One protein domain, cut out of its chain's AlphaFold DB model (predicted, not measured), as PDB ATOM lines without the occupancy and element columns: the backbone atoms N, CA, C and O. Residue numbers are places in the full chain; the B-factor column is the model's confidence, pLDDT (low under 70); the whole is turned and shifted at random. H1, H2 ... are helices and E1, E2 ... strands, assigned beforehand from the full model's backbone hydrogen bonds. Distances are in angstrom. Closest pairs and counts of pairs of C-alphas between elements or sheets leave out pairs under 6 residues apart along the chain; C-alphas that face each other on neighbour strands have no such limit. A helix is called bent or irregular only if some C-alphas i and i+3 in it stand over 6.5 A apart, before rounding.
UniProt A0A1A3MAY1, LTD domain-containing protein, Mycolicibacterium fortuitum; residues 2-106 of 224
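What this domain is: This is residues 2 to 106 of the 224 residues of the protein "LTD domain-containing protein" of Mycolicibacterium fortuitum (UniProt A0A1A3MAY1). Picture two small sheets at opposite ends of a loosely joined body: a three-stranded sheet E1, E2, E3 with the short helix H1 grazing it at one end, and the hairpin E4 and E5 with the small helix H4 next to it at the other. Stretches without named elements run between these two ends, and the short helices H2 and H3 are set in the loops. The printed part has 105 residues, with four named helices and five named strands in the order H1 E1 H2 H3 E2 E3 E4 E5 H4. Both sheets are antiparallel, the larger in the order E1 - E2 - E3; the class is mixed, helices and strands, with under half of the residues in named elements. The whole is only just loose, close to compact, with a radius of gyration of the C-alphas of 16.0 A and spans of 45 by 35 by 21 A.

How they stand to each other: Begin at H1, residues 2 to 8, which is on the three-stranded sheet but only grazes it, with its residues 3 to 7. Its closest C-alphas to E1, residues 12 to 16, are those of Cys 6 and Glu 12, 6.8 A apart. E1 is antiparallel to E2, residues 65 to 69, at 160 degrees; look for N 14 and O 67, 2.9 A apart, within hydrogen-bond range. On E2's other side E3, residues 74 to 77, makes a hairpin with it at 159 degrees, with N 68 and O 75 at 2.8 A. H2, residues 27 to 32, and H3, residues 52 to 57, are not on this sheet and are apart from each other. Farther along, E4, residues 85 to 88, and E5, residues 94 to 100, form an antiparallel hairpin at 144 degrees, where N 99 and O 86 are 2.9 A apart. After E5 comes H4, residues 101 to 104; its closest C-alphas to E4 are those of Leu 101 and Gln 85, at 5.8 A. In H1 every O i to N i+4 pair is within hydrogen-bond range; H2 and H3 each have 0 of 2 such pairs but 2 of 3 O i to N i+3 pairs, and H4 is too short for an i+4 pair.

Where its parts are: Find C-alpha 2 at (-2.631, 29.590, -20.571); from there H1 runs 9.7 A to C-alpha 8. E1 starts at C-alpha 12, (-3.956, 19.121, -25.448), and spans 13.3 A. H2 spans 10.1 A and is neither bent nor irregular, but only just: C-alphas 27 and 30 are 6.2 A apart. H3 spans 10.3 A and is irregular, with C-alphas 53 and 56 at 7.2 A. E2 spans 13.1 A, E3 9.9 A, E4 7.1 A and E5 9.2 A. H4, 5.0 A long, ends at C-alpha 104, (26.353, 25.311, -18.158).

The domain as a whole: Look at Ala 8 and Pro 96 for the two C-alphas farthest apart, 46.5 A. The printed part has no cut, and its one long link is H2 to H3, residues 33 to 51. Mean pLDDT of the printed part is 85.8; residues 35 to 39 and 104 to 106 are under 70 in this model.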
ATOM      1  N   TYR A   2      -3.424  30.298 -19.545       73.38
ATOM      2  CA  TYR A   2      -2.631  29.590 -20.571       73.38
ATOM      3  C   TYR A   2      -3.214  28.240 -21.032       73.38
ATOM      4  O   TYR A   2      -3.176  27.948 -22.221       73.38
ATOM      5  N   LEU A   3      -3.835  27.453 -20.143       77.94
ATOM      6  CA  LEU A   3      -4.511  26.201 -20.535       77.94
ATOM      7  C   LEU A   3      -5.682  26.457 -21.494       77.94
ATOM      8  O   LEU A   3      -5.820  25.791 -22.513       77.94
ATOM      9  N   THR A   4      -6.465  27.501 -21.221       82.19
ATOM     10  CA  THR A   4      -7.549  27.955 -22.101       82.19
ATOM     11  C   THR A   4      -7.029  28.372 -23.480       82.19
ATOM     12  O   THR A   4      -7.674  28.083 -24.479       82.19
ATOM     13  N   GLN A   5      -5.860  29.020 -23.553       84.38
ATOM     14  CA  GLN A   5      -5.223  29.382 -24.826       84.38
ATOM     15  C   GLN A   5      -4.716  28.151 -25.584       84.38
ATOM     16  O   GLN A   5      -4.920  28.067 -26.791       84.38
ATOM     17  N   CYS A   6      -4.102  27.195 -24.879       84.88
ATOM     18  CA  CYS A   6      -3.690  25.915 -25.454       84.88
ATOM     19  C   CYS A   6      -4.891  25.200 -26.083       84.88
ATOM     20  O   CYS A   6      -4.877  24.911 -27.276       84.88
ATOM     21  N   SER A   7      -5.975  25.046 -25.319       86.81
ATOM     22  CA  SER A   7      -7.218  24.429 -25.790       86.81
ATOM     23  C   SER A   7      -7.848  25.189 -26.963       86.81
ATOM     24  O   SER A   7      -8.232  24.575 -27.956       86.81
ATOM     25  N   ALA A   8      -7.891  26.525 -26.913       91.06
ATOM     26  CA  ALA A   8      -8.416  27.347 -28.008       91.06
ATOM     27  C   ALA A   8      -7.614  27.202 -29.315       91.06
ATOM     28  O   ALA A   8      -8.168  27.381 -30.396       91.06
ATOM     29  N   ALA A   9      -6.328  26.852 -29.226       89.38
ATOM     30  CA  ALA A   9      -5.475  26.537 -30.368       89.38
ATOM     31  C   ALA A   9      -5.558  25.057 -30.809       89.38
ATOM     32  O   ALA A   9      -4.751  24.619 -31.626       89.38
ATOM     33  N   GLY A  10      -6.511  24.282 -30.275       93.12
ATOM     34  CA  GLY A  10      -6.651  22.846 -30.538       93.12
ATOM     35  C   GLY A  10      -5.588  21.989 -29.848       93.12
ATOM     36  O   GLY A  10      -5.348  20.866 -30.275       93.12
ATOM     37  N   GLY A  11      -4.917  22.540 -28.833       92.88
ATOM     38  CA  GLY A  11      -3.850  21.880 -28.098       92.88
ATOM     39  C   GLY A  11      -4.342  21.112 -26.874       92.88
ATOM     40  O   GLY A  11      -5.169  21.610 -26.106       92.88
ATOM     41  N   GLU A  12      -3.759  19.943 -26.642       92.31
ATOM     42  CA  GLU A  12      -3.956  19.121 -25.448       92.31
ATOM     43  C   GLU A  12      -2.682  19.102 -24.595       92.31
ATOM     44  O   GLU A  12      -1.574  19.006 -25.124       92.31
ATOM     45  N   LEU A  13      -2.833  19.194 -23.270       89.12
ATOM     46  CA  LEU A  13      -1.724  19.116 -22.321       89.12
ATOM     47  C   LEU A  13      -1.678  17.733 -21.672       89.12
ATOM     48  O   LEU A  13      -2.636  17.310 -21.028       89.12
ATOM     49  N   TYR A  14      -0.514  17.101 -21.747       89.56
ATOM     50  CA  TYR A  14      -0.176  15.884 -21.025       89.56
ATOM     51  C   TYR A  14       0.905  16.212 -19.997       89.56
ATOM     52  O   TYR A  14       1.920  16.821 -20.338       89.56
ATOM     53  N   ALA A  15       0.688  15.819 -18.744       88.81
ATOM     54  CA  ALA A  15       1.651  15.986 -17.663       88.81
ATOM     55  C   ALA A  15       2.189  14.621 -17.224       88.81
ATOM     56  O   ALA A  15       1.417  13.692 -16.987       88.81
ATOM     57  N   PHE A  16       3.509  14.523 -17.103       90.69
ATOM     58  CA  PHE A  16       4.228  13.338 -16.654       90.69
ATOM     59  C   PHE A  16       4.989  13.687 -15.381       90.69
ATOM     60  O   PHE A  16       5.618  14.740 -15.319       90.69
ATOM     61  N   GLY A  17       4.926  12.817 -14.380       89.75
ATOM     62  CA  GLY A  17       5.571  13.008 -13.086       89.75
ATOM     63  C   GLY A  17       5.184  11.896 -12.113       89.75
ATOM     64  O   GLY A  17       4.625  10.870 -12.513       89.75
ATOM     65  N   ALA A  18       5.451  12.108 -10.831       86.44
ATOM     66  CA  ALA A  18       5.111  11.175  -9.768       86.44
ATOM     67  C   ALA A  18       3.653  11.336  -9.314       86.44
ATOM     68  O   ALA A  18       3.117  12.440  -9.222       86.44
ATOM     69  N   LYS A  19       2.985  10.225  -8.994       82.94
ATOM     70  CA  LYS A  19       1.648  10.262  -8.391       82.94
ATOM     71  C   LYS A  19       1.767  10.677  -6.923       82.94
ATOM     72  O   LYS A  19       2.551  10.077  -6.194       82.94
ATOM     73  N   PHE A  20       0.924  11.603  -6.464       78.44
ATOM     74  CA  PHE A  20       0.839  11.892  -5.032       78.44
ATOM     75  C   PHE A  20       0.445  10.645  -4.223       78.44
ATOM     76  O   PHE A  20      -0.482   9.911  -4.575       78.44
ATOM     77  N   ASP A  21       1.113  10.450  -3.086       75.12
ATOM     78  CA  ASP A  21       0.817   9.379  -2.126       75.12
ATOM     79  C   ASP A  21      -0.465   9.643  -1.313       75.12
ATOM     80  O   ASP A  21      -1.030   8.733  -0.702       75.12
ATOM     81  N   ARG A  22      -0.931  10.895  -1.303       73.94
ATOM     82  CA  ARG A  22      -2.107  11.362  -0.572       73.94
ATOM     83  C   ARG A  22      -2.773  12.536  -1.280       73.94
ATOM     84  O   ARG A  22      -2.134  13.304  -1.992       73.94
ATOM     85  N   ASN A  23      -4.054  12.736  -0.997       74.19
ATOM     86  CA  ASN A  23      -4.775  13.905  -1.478       74.19
ATOM     87  C   ASN A  23      -4.268  15.175  -0.770       74.19
ATOM     88  O   ASN A  23      -4.425  15.322   0.442       74.19
ATOM     89  N   LEU A  24      -3.656  16.091  -1.525       75.62
ATOM     90  CA  LEU A  24      -3.222  17.399  -1.022       75.62
ATOM     91  C   LEU A  24      -4.215  18.527  -1.343       75.62
ATOM     92  O   LEU A  24      -3.914  19.690  -1.062       75.62
ATOM     93  N   HIS A  25      -5.366  18.197  -1.938       73.38
ATOM     94  CA  HIS A  25      -6.411  19.121  -2.376       73.38
ATOM     95  C   HIS A  25      -5.853  20.303  -3.177       73.38
ATOM     96  O   HIS A  25      -6.207  21.460  -2.931       73.38
ATOM     97  N   LYS A  26      -4.933  20.037  -4.116       76.25
ATOM     98  CA  LYS A  26      -4.350  21.110  -4.918       76.25
ATOM     99  C   LYS A  26      -5.413  21.599  -5.907       76.25
ATOM    100  O   LYS A  26      -5.921  20.792  -6.678       76.25
ATOM    101  N   PRO A  27      -5.735  22.907  -5.956       75.44
ATOM    102  CA  PRO A  27      -6.756  23.419  -6.875       75.44
ATOM    103  C   PRO A  27      -6.503  23.071  -8.350       75.44
ATOM    104  O   PRO A  27      -7.449  22.924  -9.115       75.44
ATOM    105  N   ILE A  28      -5.231  22.914  -8.733       75.94
ATOM    106  CA  ILE A  28      -4.817  22.559 -10.095       75.94
ATOM    107  C   ILE A  28      -5.241  21.142 -10.509       75.94
ATOM    108  O   ILE A  28      -5.419  20.893 -11.694       75.94
ATOM    109  N   ASP A  29      -5.459  20.228  -9.560       75.75
ATOM    110  CA  ASP A  29      -5.814  18.835  -9.851       75.75
ATOM    111  C   ASP A  29      -7.154  18.728 -10.606       75.75
ATOM    112  O   ASP A  29      -7.321  17.876 -11.481       75.75
ATOM    113  N   ALA A  30      -8.093  19.641 -10.334       73.56
ATOM    114  CA  ALA A  30      -9.393  19.680 -11.002       73.56
ATOM    115  C   ALA A  30      -9.283  19.957 -12.515       73.56
ATOM    116  O   ALA A  30     -10.083  19.436 -13.290       73.56
ATOM    117  N   GLU A  31      -8.274  20.724 -12.941       75.50
ATOM    118  CA  GLU A  31      -8.020  21.039 -14.358       75.50
ATOM    119  C   GLU A  31      -7.551  19.804 -15.147       75.50
ATOM    120  O   GLU A  31      -7.727  19.737 -16.360       75.50
ATOM    121  N   PHE A  32      -7.008  18.792 -14.460       73.88
ATOM    122  CA  PHE A  32      -6.603  17.508 -15.043       73.88
ATOM    123  C   PHE A  32      -7.661  16.409 -14.853       73.88
ATOM    124  O   PHE A  32      -7.373  15.224 -15.001       73.88
ATOM    125  N   GLY A  33      -8.897  16.781 -14.499       71.69
ATOM    126  CA  GLY A  33      -9.999  15.837 -14.306       71.69
ATOM    127  C   GLY A  33      -9.917  15.019 -13.012       71.69
ATOM    128  O   GLY A  33     -10.775  14.163 -12.783       71.69
ATOM    129  N   ASN A  34      -8.948  15.296 -12.132       72.06
ATOM    130  CA  ASN A  34      -8.830  14.662 -10.821       72.06
ATOM    131  C   ASN A  34      -9.830  15.291  -9.834       72.06
ATOM    132  O   ASN A  34      -9.490  16.103  -8.974       72.06
ATOM    133  N   THR A  35     -11.100  14.928 -10.000       69.12
ATOM    134  CA  THR A  35     -12.227  15.445  -9.206       69.12
ATOM    135  C   THR A  35     -12.444  14.695  -7.890       69.12
ATOM    136  O   THR A  35     -13.114  15.216  -7.000       69.12
ATOM    137  N   ASP A  36     -11.848  13.506  -7.736       69.25
ATOM    138  CA  ASP A  36     -11.841  12.733  -6.485       69.25
ATOM    139  C   ASP A  36     -10.626  13.047  -5.588       69.25
ATOM    140  O   ASP A  36     -10.612  12.710  -4.402       69.25
ATOM    141  N   GLY A  37      -9.624  13.739  -6.140       60.41
ATOM    142  CA  GLY A  37      -8.412  14.172  -5.454       60.41
ATOM    143  C   GLY A  37      -7.419  13.046  -5.138       60.41
ATOM    144  O   GLY A  37      -6.445  13.279  -4.426       60.41
ATOM    145  N   LEU A  38      -7.617  11.832  -5.660       63.34
ATOM    146  CA  LEU A  38      -6.744  10.673  -5.412       63.34
ATOM    147  C   LEU A  38      -5.657  10.486  -6.488       63.34
ATOM    148  O   LEU A  38      -4.827   9.577  -6.380       63.34
ATOM    149  N   HIS A  39      -5.661  11.329  -7.525       68.88
ATOM    150  CA  HIS A  39      -4.896  11.127  -8.760       68.88
ATOM    151  C   HIS A  39      -4.046  12.333  -9.184       68.88
ATOM    152  O   HIS A  39      -3.755  12.494 -10.366       68.88
ATOM    153  N   GLY A  40      -3.653  13.195  -8.244       77.00
ATOM    154  CA  GLY A  40      -2.810  14.341  -8.573       77.00
ATOM    155  C   GLY A  40      -1.386  13.892  -8.915       77.00
ATOM    156  O   GLY A  40      -0.917  12.856  -8.429       77.00
ATOM    157  N   VAL A  41      -0.704  14.684  -9.737       82.31
ATOM    158  CA  VAL A  41       0.678  14.439 -10.169       82.31
ATOM    159  C   VAL A  41       1.573  15.559  -9.635       82.31
ATOM    160  O   VAL A  41       1.204  16.732  -9.673       82.31
ATOM    161  N   HIS A  42       2.745  15.196  -9.130       83.50
ATOM    162  CA  HIS A  42       3.830  16.098  -8.755       83.50
ATOM    163  C   HIS A  42       5.109  15.730  -9.489       83.50
ATOM    164  O   HIS A  42       5.097  14.846 -10.341       83.50
ATOM    165  N   ASP A  43       6.193  16.449  -9.202       89.00
ATOM    166  CA  ASP A  43       7.502  16.185  -9.796       89.00
ATOM    167  C   ASP A  43       7.449  16.158 -11.328       89.00
ATOM    168  O   ASP A  43       8.008  15.302 -12.003       89.00
ATOM    169  N   ILE A  44       6.722  17.124 -11.893       90.62
ATOM    170  CA  ILE A  44       6.539  17.287 -13.342       90.62
ATOM    171  C   ILE A  44       7.759  17.931 -14.029       90.62
ATOM    172  O   ILE A  44       7.642  18.545 -15.089       90.62
ATOM    173  N   HIS A  45       8.921  17.848 -13.390       92.94
ATOM    174  CA  HIS A  45      10.200  18.400 -13.822       92.94
ATOM    175  C   HIS A  45      11.257  17.291 -13.807       92.94
ATOM    176  O   HIS A  45      11.002  16.196 -13.317       92.94
ATOM    177  N   MET A  46      12.459  17.561 -14.315       93.56
ATOM    178  CA  MET A  46      13.577  16.626 -14.184       93.56
ATOM    179  C   MET A  46      13.845  16.357 -12.699       93.56
ATOM    180  O   MET A  46      13.928  17.294 -11.906       93.56
ATOM    181  N   ASN A  47      13.986  15.093 -12.332       94.50
ATOM    182  CA  ASN A  47      14.178  14.560 -10.988       94.50
ATOM    183  C   ASN A  47      15.516  13.816 -10.917       94.50
ATOM    184  O   ASN A  47      15.621  12.713 -10.386       94.50
ATOM    185  N   GLN A  48      16.554  14.413 -11.493       94.38
ATOM    186  CA  GLN A  48      17.910  13.894 -11.427       94.38
ATOM    187  C   GLN A  48      18.904  15.024 -11.195       94.38
ATOM    188  O   GLN A  48      18.693  16.173 -11.591       94.38
ATOM    189  N   GLY A  49      20.003  14.694 -10.524       94.88
ATOM    190  CA  GLY A  49      21.045  15.652 -10.186       94.88
ATOM    191  C   GLY A  49      20.623  16.659  -9.117       94.88
ATOM    192  O   GLY A  49      21.329  17.650  -8.921       94.88
ATOM    193  N   ASN A  50      19.504  16.447  -8.417       94.31
ATOM    194  CA  ASN A  50      19.133  17.260  -7.265       94.31
ATOM    195  C   ASN A  50      20.211  17.166  -6.184       94.31
ATOM    196  O   ASN A  50      20.832  16.124  -5.972       94.31
ATOM    197  N   VAL A  51      20.399  18.269  -5.464       89.12
ATOM    198  CA  VAL A  51      21.365  18.391  -4.370       89.12
ATOM    199  C   VAL A  51      20.680  18.903  -3.105       89.12
ATOM    200  O   VAL A  51      19.618  19.527  -3.160       89.12
ATOM    201  N   GLY A  52      21.304  18.681  -1.948       90.06
ATOM    202  CA  GLY A  52      20.790  19.163  -0.666       90.06
ATOM    203  C   GLY A  52      19.501  18.452  -0.252       90.06
ATOM    204  O   GLY A  52      19.403  17.237  -0.360       90.06
ATOM    205  N   ALA A  53      18.511  19.206   0.233       89.81
ATOM    206  CA  ALA A  53      17.278  18.639   0.789       89.81
ATOM    207  C   ALA A  53      16.426  17.846  -0.222       89.81
ATOM    208  O   ALA A  53      15.607  17.036   0.198       89.81
ATOM    209  N   HIS A  54      16.640  18.061  -1.524       89.12
ATOM    210  CA  HIS A  54      15.902  17.412  -2.613       89.12
ATOM    211  C   HIS A  54      16.672  16.264  -3.276       89.12
ATOM    212  O   HIS A  54      16.191  15.684  -4.242       89.12
ATOM    213  N   SER A  55      17.870  15.906  -2.793       91.19
ATOM    214  CA  SER A  55      18.621  14.783  -3.380       91.19
ATOM    215  C   SER A  55      17.882  13.449  -3.236       91.19
ATOM    216  O   SER A  55      18.097  12.547  -4.030       91.19
ATOM    217  N   GLY A  56      16.993  13.325  -2.242       90.69
ATOM    218  CA  GLY A  56      16.152  12.139  -2.062       90.69
ATOM    219  C   GLY A  56      15.114  11.928  -3.169       90.69
ATOM    220  O   GLY A  56      14.598  10.822  -3.289       90.69
ATOM    221  N   ASP A  57      14.844  12.954  -3.979       90.44
ATOM    222  CA  ASP A  57      13.898  12.887  -5.097       90.44
ATOM    223  C   ASP A  57      14.570  12.359  -6.382       90.44
ATOM    224  O   ASP A  57      13.895  12.139  -7.389       90.44
ATOM    225  N   ASN A  58      15.898  12.162  -6.360       93.94
ATOM    226  CA  ASN A  58      16.647  11.647  -7.502       93.94
ATOM    227  C   ASN A  58      16.228  10.216  -7.858       93.94
ATOM    228  O   ASN A  58      16.090   9.357  -6.986       93.94
ATOM    229  N   GLY A  59      16.075   9.940  -9.155       92.75
ATOM    230  CA  GLY A  59      15.796   8.584  -9.617       92.75
ATOM    231  C   GLY A  59      15.976   8.376 -11.116       92.75
ATOM    232  O   GLY A  59      15.550   9.180 -11.950       92.75
ATOM    233  N   ALA A  60      16.561   7.239 -11.489       90.38
ATOM    234  CA  ALA A  60      16.511   6.754 -12.864       90.38
ATOM    235  C   ALA A  60      15.048   6.604 -13.313       90.38
ATOM    236  O   ALA A  60      14.253   5.960 -12.634       90.38
ATOM    237  N   PHE A  61      14.700   7.180 -14.470       88.69
ATOM    238  CA  PHE A  61      13.341   7.150 -15.037       88.69
ATOM    239  C   PHE A  61      12.259   7.839 -14.186       88.69
ATOM    240  O   PHE A  61      11.079   7.540 -14.348       88.69
ATOM    241  N   HIS A  62      12.650   8.746 -13.287       89.69
ATOM    242  CA  HIS A  62      11.716   9.516 -12.456       89.69
ATOM    243  C   HIS A  62      11.487  10.949 -12.962       89.69
ATOM    244  O   HIS A  62      10.681  11.666 -12.378       89.69
ATOM    245  N   ASP A  63      12.168  11.366 -14.035       92.31
ATOM    246  CA  ASP A  63      11.970  12.685 -14.642       92.31
ATOM    247  C   ASP A  63      10.524  12.877 -15.113       92.31
ATOM    248  O   ASP A  63       9.962  12.051 -15.838       92.31
ATOM    249  N   GLY A  64       9.951  14.016 -14.742       93.94
ATOM    250  CA  GLY A  64       8.693  14.512 -15.262       93.94
ATOM    251  C   GLY A  64       8.860  15.511 -16.404       93.94
ATOM    252  O   GLY A  64       9.957  15.916 -16.797       93.94
ATOM    253  N   GLY A  65       7.725  15.943 -16.940       94.19
ATOM    254  CA  GLY A  65       7.671  16.945 -17.993       94.19
ATOM    255  C   GLY A  65       6.257  17.182 -18.494       94.19
ATOM    256  O   GLY A  65       5.303  16.511 -18.091       94.19
ATOM    257  N   LEU A  66       6.122  18.140 -19.405       93.00
ATOM    258  CA  LEU A  66       4.857  18.452 -20.059       93.00
ATOM    259  C   LEU A  66       4.977  18.249 -21.567       93.00
ATOM    260  O   LEU A  66       5.983  18.619 -22.175       93.00
ATOM    261  N   LEU A  67       3.925  17.721 -22.180       93.25
ATOM    262  CA  LEU A  67       3.783  17.638 -23.628       93.25
ATOM    263  C   LEU A  67       2.528  18.401 -24.047       93.25
ATOM    264  O   LEU A  67       1.432  18.103 -23.577       93.25
ATOM    265  N   LEU A  68       2.691  19.373 -24.941       93.31
ATOM    266  CA  LEU A  68       1.585  20.042 -25.617       93.31
ATOM    267  C   LEU A  68       1.429  19.428 -27.006       93.31
ATOM    268  O   LEU A  68       2.324  19.563 -27.845       93.31
ATOM    269  N   ALA A  69       0.313  18.751 -27.244       94.75
ATOM    270  CA  ALA A  69      -0.022  18.148 -28.525       94.75
ATOM    271  C   ALA A  69      -0.968  19.072 -29.292       94.75
ATOM    272  O   ALA A  69      -2.097  19.281 -28.864       94.75
ATOM    273  N   PHE A  70      -0.512  19.627 -30.411       92.75
ATOM    274  CA  PHE A  70      -1.326  20.396 -31.352       92.75
ATOM    275  C   PHE A  70      -1.574  19.565 -32.622       92.75
ATOM    276  O   PHE A  70      -0.847  18.600 -32.865       92.75
ATOM    277  N   PRO A  71      -2.544  19.937 -33.481       91.81
ATOM    278  CA  PRO A  71      -2.840  19.179 -34.700       91.81
ATOM    279  C   PRO A  71      -1.649  19.016 -35.659       91.81
ATOM    280  O   PRO A  71      -1.604  18.060 -36.428       91.81
ATOM    281  N   ASP A  72      -0.697  19.951 -35.632       87.00
ATOM    282  CA  ASP A  72       0.437  20.045 -36.554       87.00
ATOM    283  C   ASP A  72       1.806  19.811 -35.893       87.00
ATOM    284  O   ASP A  72       2.804  19.661 -36.599       87.00
ATOM    285  N   ARG A  73       1.888  19.802 -34.555       88.44
ATOM    286  CA  ARG A  73       3.166  19.703 -33.832       88.44
ATOM    287  C   ARG A  73       3.010  19.223 -32.396       88.44
ATOM    288  O   ARG A  73       1.962  19.368 -31.778       88.44
ATOM    289  N   PHE A  74       4.127  18.782 -31.831       90.38
ATOM    290  CA  PHE A  74       4.276  18.537 -30.402       90.38
ATOM    291  C   PHE A  74       5.310  19.492 -29.810       90.38
ATOM    292  O   PHE A  74       6.338  19.760 -30.433       90.38
ATOM    293  N   VAL A  75       5.054  19.989 -28.602       91.00
ATOM    294  CA  VAL A  75       6.005  20.794 -27.825       91.00
ATOM    295  C   VAL A  75       6.280  20.083 -26.508       91.00
ATOM    296  O   VAL A  75       5.376  19.927 -25.691       91.00
ATOM    297  N   GLY A  76       7.524  19.655 -26.305       92.75
ATOM    298  CA  GLY A  76       7.994  19.140 -25.021       92.75
ATOM    299  C   GLY A  76       8.533  20.275 -24.155       92.75
ATOM    300  O   GLY A  76       9.374  21.049 -24.609       92.75
ATOM    301  N   ILE A  77       8.064  20.371 -22.916       90.75
ATOM    302  CA  ILE A  77       8.582  21.294 -21.907       90.75
ATOM    303  C   ILE A  77       9.202  20.449 -20.802       90.75
ATOM    304  O   ILE A  77       8.497  19.780 -20.046       90.75
ATOM    305  N   LEU A  78      10.528  20.498 -20.717       91.81
ATOM    306  CA  LEU A  78      11.291  19.877 -19.643       91.81
ATOM    307  C   LEU A  78      11.880  20.989 -18.786       91.81
ATOM    308  O   LEU A  78      12.536  21.899 -19.296       91.81
ATOM    309  N   LEU A  79      11.600  20.934 -17.491       91.38
ATOM    310  CA  LEU A  79      12.052  21.931 -16.533       91.38
ATOM    311  C   LEU A  79      13.105  21.300 -15.637       91.38
ATOM    312  O   LEU A  79      12.955  20.160 -15.216       91.38
ATOM    313  N   ALA A  80      14.148  22.057 -15.339       90.94
ATOM    314  CA  ALA A  80      15.211  21.652 -14.440       90.94
ATOM    315  C   ALA A  80      15.569  22.839 -13.545       90.94
ATOM    316  O   ALA A  80      15.511  24.000 -13.971       90.94
ATOM    317  N   PHE A  81      15.943  22.566 -12.301       89.12
ATOM    318  CA  PHE A  81      16.452  23.598 -11.412       89.12
ATOM    319  C   PHE A  81      17.892  23.930 -11.778       89.12
ATOM    320  O   PHE A  81      18.723  23.060 -12.009       89.12
ATOM    321  N   GLN A  82      18.231  25.214 -11.731       87.81
ATOM    322  CA  GLN A  82      19.594  25.708 -11.952       87.81
ATOM    323  C   GLN A  82      20.651  25.035 -11.059       87.81
ATOM    324  O   GLN A  82      21.823  24.978 -11.425       87.81
ATOM    325  N   THR A  83      20.247  24.561  -9.880       87.69
ATOM    326  CA  THR A  83      21.107  23.877  -8.910       87.69
ATOM    327  C   THR A  83      21.307  22.395  -9.204       87.69
ATOM    328  O   THR A  83      22.226  21.817  -8.627       87.69
ATOM    329  N   GLN A  84      20.485  21.785 -10.064       94.31
ATOM    330  CA  GLN A  84      20.674  20.392 -10.462       94.31
ATOM    331  C   GLN A  84      22.007  20.230 -11.181       94.31
ATOM    332  O   GLN A  84      22.404  21.102 -11.956       94.31
ATOM    333  N   GLN A  85      22.709  19.141 -10.893       94.12
ATOM    334  CA  GLN A  85      24.052  18.896 -11.395       94.12
ATOM    335  C   GLN A  85      24.064  17.800 -12.452       94.12
ATOM    336  O   GLN A  85      23.431  16.761 -12.291       94.12
ATOM    337  N   VAL A  86      24.838  18.024 -13.512       91.81
ATOM    338  CA  VAL A  86      25.032  17.066 -14.606       91.81
ATOM    339  C   VAL A  86      26.532  16.854 -14.887       91.81
ATOM    340  O   VAL A  86      27.323  17.783 -14.679       91.81
ATOM    341  N   PRO A  87      26.956  15.664 -15.360       93.81
ATOM    342  CA  PRO A  87      26.126  14.487 -15.637       93.81
ATOM    343  C   PRO A  87      25.628  13.795 -14.361       93.81
ATOM    344  O   PRO A  87      26.186  13.982 -13.279       93.81
ATOM    345  N   THR A  88      24.574  12.997 -14.504       94.56
ATOM    346  CA  THR A  88      24.022  12.144 -13.446       94.56
ATOM    347  C   THR A  88      24.559  10.719 -13.577       94.56
ATOM    348  O   THR A  88      25.030  10.313 -14.644       94.56
ATOM    349  N   ASP A  89      24.573   9.973 -12.479       94.38
ATOM    350  CA  ASP A  89      24.951   8.566 -12.460       94.38
ATOM    351  C   ASP A  89      23.763   7.647 -12.809       94.38
ATOM    352  O   ASP A  89      22.674   8.092 -13.170       94.38
ATOM    353  N   ALA A  90      23.974   6.330 -12.720       95.62
ATOM    354  CA  ALA A  90      22.972   5.340 -13.107       95.62
ATOM    355  C   ALA A  90      21.716   5.319 -12.215       95.62
ATOM    356  O   ALA A  90      20.719   4.721 -12.621       95.62
ATOM    357  N   VAL A  91      21.751   5.924 -11.023       94.81
ATOM    358  CA  VAL A  91      20.587   6.024 -10.127       94.81
ATOM    359  C   VAL A  91      19.944   7.410 -10.161       94.81
ATOM    360  O   VAL A  91      18.887   7.593  -9.565       94.81
ATOM    361  N   GLY A  92      20.511   8.349 -10.924       93.81
ATOM    362  CA  GLY A  92      19.998   9.708 -11.089       93.81
ATOM    363  C   GLY A  92      20.638  10.729 -10.148       93.81
ATOM    364  O   GLY A  92      20.240  11.893 -10.172       93.81
ATOM    365  N   ASP A  93      21.628  10.333  -9.347       96.12
ATOM    366  CA  ASP A  93      22.381  11.250  -8.495       96.12
ATOM    367  C   ASP A  93      23.434  12.015  -9.299       96.12
ATOM    368  O   ASP A  93      23.812  11.631 -10.404       96.12
ATOM    369  N   ALA A  94      23.928  13.128  -8.758       94.75
ATOM    370  CA  ALA A  94      25.024  13.870  -9.376       94.75
ATOM    371  C   ALA A  94      26.298  13.003  -9.434       94.75
ATOM    372  O   ALA A  94      26.815  12.575  -8.400       94.75
ATOM    373  N   ALA A  95      26.835  12.768 -10.635       94.94
ATOM    374  CA  ALA A  95      28.048  11.970 -10.801       94.94
ATOM    375  C   ALA A  95      29.294  12.702 -10.254       94.94
ATOM    376  O   ALA A  95      29.307  13.934 -10.141       94.94
ATOM    377  N   PRO A  96      30.402  11.991  -9.959       92.00
ATOM    378  CA  PRO A  96      31.653  12.637  -9.574       92.00
ATOM    379  C   PRO A  96      32.102  13.689 -10.600       92.00
ATOM    380  O   PRO A  96      32.290  13.392 -11.777       92.00
ATOM    381  N   GLY A  97      32.294  14.929 -10.139       87.06
ATOM    382  CA  GLY A  97      32.687  16.060 -10.989       87.06
ATOM    383  C   GLY A  97      31.532  16.792 -11.682       87.06
ATOM    384  O   GLY A  97      31.799  17.750 -12.415       87.06
ATOM    385  N   ALA A  98      30.280  16.392 -11.432       90.31
ATOM    386  CA  ALA A  98      29.100  17.064 -11.961       90.31
ATOM    387  C   ALA A  98      29.082  18.559 -11.612       90.31
ATOM    388  O   ALA A  98      29.578  19.002 -10.572       90.31
ATOM    389  N   GLN A  99      28.534  19.354 -12.527       87.25
ATOM    390  CA  GLN A  99      28.447  20.807 -12.410       87.25
ATOM    391  C   GLN A  99      26.983  21.236 -12.417       87.25
ATOM    392  O   GLN A  99      26.185  20.626 -13.132       87.25
ATOM    393  N   PRO A 100      26.613  22.288 -11.666       87.44
ATOM    394  CA  PRO A 100      25.248  22.787 -11.682       87.44
ATOM    395  C   PRO A 100      24.886  23.312 -13.070       87.44
ATOM    396  O   PRO A 100      25.706  23.953 -13.737       87.44
ATOM    397  N   LEU A 101      23.637  23.098 -13.479       85.81
ATOM    398  CA  LEU A 101      23.107  23.588 -14.745       85.81
ATOM    399  C   LEU A 101      23.305  25.101 -14.886       85.81
ATOM    400  O   LEU A 101      23.649  25.561 -15.966       85.81
ATOM    401  N   SER A 102      23.224  25.889 -13.811       76.19
ATOM    402  CA  SER A 102      23.529  27.331 -13.849       76.19
ATOM    403  C   SER A 102      24.899  27.675 -14.445       76.19
ATOM    404  O   SER A 102      25.034  28.704 -15.108       76.19
ATOM    405  N   ARG A 103      25.905  26.814 -14.246       73.81
ATOM    406  CA  ARG A 103      27.249  26.982 -14.810       73.81
ATOM    407  C   ARG A 103      27.292  26.653 -16.303       73.81
ATOM    408  O   ARG A 103      28.103  27.226 -17.019       73.81
ATOM    409  N   LEU A 104      26.434  25.745 -16.760       68.19
ATOM    410  CA  LEU A 104      26.353  25.311 -18.158       68.19
ATOM    411  C   LEU A 104      25.502  26.254 -19.007       68.19
ATOM    412  O   LEU A 104      25.863  26.542 -20.141       68.19
ATOM    413  N   ILE A 105      24.406  26.772 -18.448       65.75
ATOM    414  CA  ILE A 105      23.484  27.680 -19.143       65.75
ATOM    415  C   ILE A 105      23.944  29.150 -19.026       65.75
ATOM    416  O   ILE A 105      23.205  30.068 -19.365       65.75
ATOM    417  N   GLY A 106      25.166  29.389 -18.525       53.97
ATOM    418  CA  GLY A 106      25.777  30.716 -18.446       53.97
ATOM    419  C   GLY A 106      24.943  31.718 -17.651       53.97
ATOM    420  O   GLY A 106      24.616  32.783 -18.165       53.97
TER     421      GLY A 106